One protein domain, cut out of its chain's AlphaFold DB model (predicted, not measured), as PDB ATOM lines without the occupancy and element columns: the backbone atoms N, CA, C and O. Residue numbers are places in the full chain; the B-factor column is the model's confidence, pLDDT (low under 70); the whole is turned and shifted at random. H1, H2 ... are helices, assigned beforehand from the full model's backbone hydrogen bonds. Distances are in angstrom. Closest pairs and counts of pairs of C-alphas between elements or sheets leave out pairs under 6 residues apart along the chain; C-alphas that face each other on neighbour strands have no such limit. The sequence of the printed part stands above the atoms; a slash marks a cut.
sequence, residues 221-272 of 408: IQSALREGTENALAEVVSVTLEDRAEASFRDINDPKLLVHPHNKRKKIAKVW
ATOM      1  N   ILE A 221     172.752 126.539 -67.913       67.75
ATOM      2  CA  ILE A 221     171.812 126.166 -68.983       67.75
ATOM      3  C   ILE A 221     171.904 127.156 -70.152       67.75
ATOM      4  O   ILE A 221     171.981 126.726 -71.300       67.75
ATOM      5  N   GLN A 222     171.944 128.465 -69.885       70.00
ATOM      6  CA  GLN A 222     172.069 129.487 -70.931       70.00
ATOM      7  C   GLN A 222     173.427 129.431 -71.644       70.00
ATOM      8  O   GLN A 222     173.479 129.632 -72.857       70.00
ATOM      9  N   SER A 223     174.515 129.126 -70.928       73.50
ATOM     10  CA  SER A 223     175.841 128.947 -71.533       73.50
ATOM     11  C   SER A 223     175.913 127.698 -72.413       73.50
ATOM     12  O   SER A 223     176.338 127.803 -73.557       73.50
ATOM     13  N   ALA A 224     175.386 126.560 -71.947       71.81
ATOM     14  CA  ALA A 224     175.334 125.324 -72.724       71.81
ATOM     15  C   ALA A 224     174.390 125.439 -73.929       71.81
ATOM     16  O   ALA A 224     174.657 124.863 -74.980       71.81
ATOM     17  N   LEU A 225     173.294 126.197 -73.800       67.50
ATOM     18  CA  LEU A 225     172.403 126.488 -74.917       67.50
ATOM     19  C   LEU A 225     173.101 127.376 -75.951       67.50
ATOM     20  O   LEU A 225     173.022 127.068 -77.133       67.50
ATOM     21  N   ARG A 226     173.816 128.426 -75.518       72.81
ATOM     22  CA  ARG A 226     174.598 129.296 -76.410       72.81
ATOM     23  C   ARG A 226     175.711 128.533 -77.120       72.81
ATOM     24  O   ARG A 226     175.777 128.595 -78.341       72.81
ATOM     25  N   GLU A 227     176.510 127.772 -76.384       70.56
ATOM     26  CA  GLU A 227     177.599 126.957 -76.930       70.56
ATOM     27  C   GLU A 227     177.068 125.856 -77.859       70.56
ATOM     28  O   GLU A 227     177.598 125.648 -78.945       70.56
ATOM     29  N   GLY A 228     175.960 125.202 -77.492       67.00
ATOM     30  CA  GLY A 228     175.286 124.224 -78.345       67.00
ATOM     31  C   GLY A 228     174.742 124.841 -79.634       67.00
ATOM     32  O   GLY A 228     174.893 124.251 -80.700       67.00
ATOM     33  N   THR A 229     174.157 126.042 -79.567       66.88
ATOM     34  CA  THR A 229     173.702 126.760 -80.766       66.88
ATOM     35  C   THR A 229     174.857 127.261 -81.624       66.88
ATOM     36  O   THR A 229     174.758 127.199 -82.842       66.88
ATOM     37  N   GLU A 230     175.955 127.718 -81.022       65.56
ATOM     38  CA  GLU A 230     177.130 128.215 -81.741       65.56
ATOM     39  C   GLU A 230     177.876 127.070 -82.435       65.56
ATOM     40  O   GLU A 230     178.187 127.181 -83.617       65.56
ATOM     41  N   ASN A 231     178.049 125.929 -81.760       61.69
ATOM     42  CA  ASN A 231     178.638 124.725 -82.347       61.69
ATOM     43  C   ASN A 231     177.740 124.119 -83.434       61.69
ATOM     44  O   ASN A 231     178.244 123.747 -84.489       61.69
ATOM     45  N   ALA A 232     176.418 124.078 -83.231       61.56
ATOM     46  CA  ALA A 232     175.490 123.610 -84.260       61.56
ATOM     47  C   ALA A 232     175.480 124.539 -85.485       61.56
ATOM     48  O   ALA A 232     175.466 124.055 -86.614       61.56
ATOM     49  N   LEU A 233     175.530 125.865 -85.295       60.81
ATOM     50  CA  LEU A 233     175.678 126.803 -86.412       60.81
ATOM     51  C   LEU A 233     177.042 126.653 -87.100       60.81
ATOM     52  O   LEU A 233     177.092 126.664 -88.325       60.81
ATOM     53  N   ALA A 234     178.135 126.485 -86.356       60.12
ATOM     54  CA  ALA A 234     179.475 126.321 -86.921       60.12
ATOM     55  C   ALA A 234     179.629 125.004 -87.711       60.12
ATOM     56  O   ALA A 234     180.251 124.988 -88.776       60.12
ATOM     57  N   GLU A 235     179.024 123.911 -87.242       57.81
ATOM     58  CA  GLU A 235     179.002 122.613 -87.930       57.81
ATOM     59  C   GLU A 235     178.112 122.646 -89.184       57.81
ATOM     60  O   GLU A 235     178.481 122.112 -90.229       57.81
ATOM     61  N   VAL A 236     176.967 123.339 -89.126       56.59
ATOM     62  CA  VAL A 236     176.085 123.550 -90.290       56.59
ATOM     63  C   VAL A 236     176.723 124.467 -91.342       56.59
ATOM     64  O   VAL A 236     176.436 124.316 -92.526       56.59
ATOM     65  N   VAL A 237     177.595 125.395 -90.939       58.78
ATOM     66  CA  VAL A 237     178.288 126.322 -91.854       58.78
ATOM     67  C   VAL A 237     179.536 125.698 -92.499       58.78
ATOM     68  O   VAL A 237     179.925 126.130 -93.581       58.78
ATOM     69  N   SER A 238     180.161 124.690 -91.879       57.56
ATOM     70  CA  SER A 238     181.417 124.090 -92.369       57.56
ATOM     71  C   SER A 238     181.249 122.785 -93.149       57.56
ATOM     72  O   SER A 238     182.097 122.485 -93.987       57.56
ATOM     73  N   VAL A 239     180.172 122.027 -92.922       62.12
ATOM     74  CA  VAL A 239     179.916 120.755 -93.613       62.12
ATOM     75  C   VAL A 239     178.704 120.916 -94.520       62.12
ATOM     76  O   VAL A 239     177.582 121.117 -94.048       62.12
ATOM     77  N   THR A 240     178.921 120.826 -95.833       79.31
ATOM     78  CA  THR A 240     177.815 120.838 -96.794       79.31
ATOM     79  C   THR A 240     176.937 119.595 -96.603       79.31
ATOM     80  O   THR A 240     177.378 118.565 -96.085       79.31
ATOM     81  N   LEU A 241     175.661 119.667 -96.997       78.12
ATOM     82  CA  LEU A 241     174.751 118.514 -96.920       78.12
ATOM     83  C   LEU A 241     175.313 117.295 -97.678       78.12
ATOM     84  O   LEU A 241     175.115 116.163 -97.242       78.12
ATOM     85  N   GLU A 242     176.028 117.548 -98.773       82.31
ATOM     86  CA  GLU A 242     176.681 116.548 -99.618       82.31
ATOM     87  C   GLU A 242     177.804 115.836 -98.858       82.31
ATOM     88  O   GLU A 242     177.784 114.611 -98.753       82.31
ATOM     89  N   ASP A 243     178.701 116.589 -98.216       85.81
ATOM     90  CA  ASP A 243     179.788 116.021 -97.410       85.81
ATOM     91  C   ASP A 243     179.254 115.166 -96.252       85.81
ATOM     92  O   ASP A 243     179.788 114.094 -95.957       85.81
ATOM     93  N   ARG A 244     178.165 115.608 -95.604       85.12
ATOM     94  CA  ARG A 244     177.513 114.850 -94.523       85.12
ATOM     95  C   ARG A 244     176.893 113.553 -95.041       85.12
ATOM     96  O   ARG A 244     176.998 112.520 -94.380       85.12
ATOM     97  N   ALA A 245     176.242 113.606 -96.202       85.62
ATOM     98  CA  ALA A 245     175.678 112.423 -96.835       85.62
ATOM     99  C   ALA A 245     176.790 111.425 -97.187       85.62
ATOM    100  O   ALA A 245     176.711 110.264 -96.786       85.62
ATOM    101  N   GLU A 246     177.865 111.871 -97.837       90.38
ATOM    102  CA  GLU A 246     179.006 111.015 -98.174       90.38
ATOM    103  C   GLU A 246     179.694 110.416 -96.946       90.38
ATOM    104  O   GLU A 246     180.035 109.232 -96.958       90.38
ATOM    105  N   ALA A 247     179.874 111.199 -95.878       88.00
ATOM    106  CA  ALA A 247     180.428 110.706 -94.621       88.00
ATOM    107  C   ALA A 247     179.579 109.558 -94.057       88.00
ATOM    108  O   ALA A 247     180.124 108.513 -93.714       88.00
ATOM    109  N   SER A 248     178.246 109.688 -94.075       87.44
ATOM    110  CA  SER A 248     177.356 108.626 -93.586       87.44
ATOM    111  C   SER A 248     177.519 107.301 -94.348       87.44
ATOM    112  O   SER A 248     177.553 106.240 -93.726       87.44
ATOM    113  N   PHE A 249     177.708 107.337 -95.675       88.12
ATOM    114  CA  PHE A 249     177.959 106.133 -96.479       88.12
ATOM    115  C   PHE A 249     179.343 105.521 -96.228       88.12
ATOM    116  O   PHE A 249     179.509 104.305 -96.333       88.12
ATOM    117  N   ARG A 250     180.345 106.341 -95.891       87.81
ATOM    118  CA  ARG A 250     181.690 105.870 -95.523       87.81
ATOM    119  C   ARG A 250     181.686 105.220 -94.138       87.81
ATOM    120  O   ARG A 250     182.205 104.116 -93.998       87.81
ATOM    121  N   ASP A 251     181.030 105.846 -93.163       86.56
ATOM    122  CA  ASP A 251     180.994 105.399 -91.766       86.56
ATOM    123  C   ASP A 251     180.289 104.045 -91.584       86.56
ATOM    124  O   ASP A 251     180.681 103.251 -90.729       86.56
ATOM    125  N   ILE A 252     179.274 103.744 -92.406       84.25
ATOM    126  CA  ILE A 252     178.559 102.452 -92.376       84.25
ATOM    127  C   ILE A 252     179.496 101.275 -92.694       84.25
ATOM    128  O   ILE A 252     179.315 100.184 -92.147       84.25
ATOM    129  N   ASN A 253     180.519 101.486 -93.528       83.25
ATOM    130  CA  ASN A 253     181.474 100.436 -93.890       83.25
ATOM    131  C   ASN A 253     182.465 100.107 -92.762       83.25
ATOM    132  O   ASN A 253     183.095  99.049 -92.797       83.25
ATOM    133  N   ASP A 254     182.596 100.971 -91.749       84.69
ATOM    134  CA  ASP A 254     183.523 100.774 -90.641       84.69
ATOM    135  C   ASP A 254     182.851 100.060 -89.449       84.69
ATOM    136  O   ASP A 254     182.136 100.675 -88.647       84.69
ATOM    137  N   PRO A 255     183.149  98.768 -89.194       79.50
ATOM    138  CA  PRO A 255     182.482  97.990 -88.142       79.50
ATOM    139  C   PRO A 255     182.798  98.479 -86.721       79.50
ATOM    140  O   PRO A 255     182.161  98.057 -85.756       79.50
ATOM    141  N   LYS A 256     183.800  99.354 -86.566       81.06
ATOM    142  CA  LYS A 256     184.200  99.946 -85.282       81.06
ATOM    143  C   LYS A 256     183.266 101.070 -84.833       81.06
ATOM    144  O   LYS A 256     183.175 101.316 -83.633       81.06
ATOM    145  N   LEU A 257     182.602 101.741 -85.774       83.06
ATOM    146  CA  LEU A 257     181.688 102.852 -85.493       83.06
ATOM    147  C   LEU A 257     180.286 102.355 -85.110       83.06
ATOM    148  O   LEU A 257     179.543 103.047 -84.416       83.06
ATOM    149  N   LEU A 258     179.953 101.116 -85.478       82.44
ATOM    150  CA  LEU A 258     178.675 100.471 -85.196       82.44
ATOM    151  C   LEU A 258     178.582  99.993 -83.732       82.44
ATOM    152  O   LEU A 258     178.632  98.804 -83.412       82.44
ATOM    153  N   VAL A 259     178.440 100.938 -82.805       84.88
ATOM    154  CA  VAL A 259     178.280 100.672 -81.368       84.88
ATOM    155  C   VAL A 259     176.888 101.100 -80.910       84.88
ATOM    156  O   VAL A 259     176.379 102.148 -81.294       84.88
ATOM    157  N   HIS A 260     176.256 100.305 -80.044       86.38
ATOM    158  CA  HIS A 260     174.937 100.645 -79.511       86.38
ATOM    159  C   HIS A 260     174.993 101.962 -78.699       86.38
ATOM    160  O   HIS A 260     175.745 102.014 -77.717       86.38
ATOM    161  N   PRO A 261     174.134 102.968 -78.980       86.69
ATOM    162  CA  PRO A 261     174.253 104.318 -78.408       86.69
ATOM    163  C   PRO A 261     174.303 104.350 -76.873       86.69
ATOM    164  O   PRO A 261     175.136 105.019 -76.272       86.69
ATOM    165  N   HIS A 262     173.446 103.557 -76.226       82.44
ATOM    166  CA  HIS A 262     173.315 103.544 -74.763       82.44
ATOM    167  C   HIS A 262     174.149 102.470 -74.051       82.44
ATOM    168  O   HIS A 262     174.344 102.536 -72.841       82.44
ATOM    169  N   ASN A 263     174.600 101.427 -74.752       85.12
ATOM    170  CA  ASN A 263     175.225 100.279 -74.098       85.12
ATOM    171  C   ASN A 263     176.309  99.680 -74.983       85.12
ATOM    172  O   ASN A 263     176.085  98.711 -75.708       85.12
ATOM    173  N   LYS A 264     177.511 100.235 -74.843       86.31
ATOM    174  CA  LYS A 264     178.701  99.882 -75.628       86.31
ATOM    175  C   LYS A 264     179.131  98.412 -75.510       86.31
ATOM    176  O   LYS A 264     179.978  97.964 -76.267       86.31
ATOM    177  N   ARG A 265     178.569  97.651 -74.561       86.31
ATOM    178  CA  ARG A 265     178.848  96.216 -74.385       86.31
ATOM    179  C   ARG A 265     178.055  95.319 -75.336       86.31
ATOM    180  O   ARG A 265     178.403  94.148 -75.482       86.31
ATOM    181  N   LYS A 266     176.980  95.826 -75.948       87.44
ATOM    182  CA  LYS A 266     176.172  95.046 -76.891       87.44
ATOM    183  C   LYS A 266     176.890  94.942 -78.233       87.44
ATOM    184  O   LYS A 266     177.346  95.946 -78.768       87.44
ATOM    185  N   LYS A 267     176.953  93.720 -78.762       85.69
ATOM    186  CA  LYS A 267     177.485  93.423 -80.094       85.69
ATOM    187  C   LYS A 267     176.350  93.386 -81.114       85.69
ATOM    188  O   LYS A 267     175.215  93.059 -80.768       85.69
ATOM    189  N   ILE A 268     176.674  93.717 -82.356       85.81
ATOM    190  CA  ILE A 268     175.750  93.666 -83.491       85.81
ATOM    191  C   ILE A 268     175.464  92.199 -83.816       85.81
ATOM    192  O   ILE A 268     176.393  91.396 -83.888       85.81
ATOM    193  N   ALA A 269     174.191  91.848 -83.994       87.81
ATOM    194  CA  ALA A 269     173.787  90.487 -84.350       87.81
ATOM    195  C   ALA A 269     173.687  90.289 -85.870       87.81
ATOM    196  O   ALA A 269     174.159  89.285 -86.393       87.81
ATOM    197  N   LYS A 270     173.065  91.240 -86.573       85.25
ATOM    198  CA  LYS A 270     172.859  91.209 -88.024       85.25
ATOM    199  C   LYS A 270     172.763  92.640 -88.552       85.25
ATOM    200  O   LYS A 270     172.178  93.487 -87.879       85.25
ATOM    201  N   VAL A 271     173.344  92.882 -89.724       86.12
ATOM    202  CA  VAL A 271     173.259  94.144 -90.473       86.12
ATOM    203  C   VAL A 271     172.452  93.870 -91.738       86.12
ATOM    204  O   VAL A 271     172.608  92.803 -92.333       86.12
ATOM    205  N   TRP A 272     171.561  94.792 -92.094       87.12
ATOM    206  CA  TRP A 272     170.741  94.722 -93.299       87.12
ATOM    207  C   TRP A 272     170.945  95.993 -94.106       87.12
ATOM    208  O   TRP A 272     170.727  97.086 -93.579       87.12
TER     209      TRP A 272
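AT A GLANCE: This is residues 221 to 272 of the 408 residues of an uncharacterized protein of Phytophthora parasitica CJ01A1 (UniProt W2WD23). The model is an open arch: the long helix H1 makes one leg, H2 makes the top, set at a corner to H1 like the arms of an L, and residues 253 to 272 make the other leg as a loop that runs out and turns back. The space between the legs is empty, and H1 has no contact with H2. The printed part has 52 residues with two named helices, H1 then H2, and no named strand. The class is all helix, with 30 of the 52 residues in the helices. The whole is extended, with a radius of gyration of the C-alphas of 15.5 A, and flat, spanning 41 by 29 by 15 A.

HOW THE PARTS SIT: H1, residues 221 to 238, is the longest helix, and its residues 221 to 235 stand free. H2, residues 241 to 252, follows after a tight link of 2 residues, Val 239 and Thr 240. H1 and H2 are apart, with no C-alpha of the one within 8 A of the other. Residues 237 to 243, of which 241 to 243 belong to H2, also stand free, as do residues 245 to 254, of which 245 to 252 belong to H2. In H1 and H2 every O i to N i+4 pair is within hydrogen-bond range.

IN THESE COORDINATES: H1 measures 25.4 A from C-alpha 221 at (171.812, 126.166, -68.983) to C-alpha 238 at (181.417, 124.090, -92.369). H2 measures 17.1 A and ends at C-alpha 252, (178.559, 102.452, -92.376). Residues 253 to 272 follow with no named element; C-alpha 263 is at (175.225, 100.279, -74.098) and C-alpha 272 at (170.741, 94.722, -93.299).

THE WHOLE: The two C-alphas farthest apart, those of Gln 222 and Lys 270, are 41.9 A apart. The printed part has no cut. The mean pLDDT of the printed part is 77.6, and 14 residues are under 70: 221, 225 and 228 to 239.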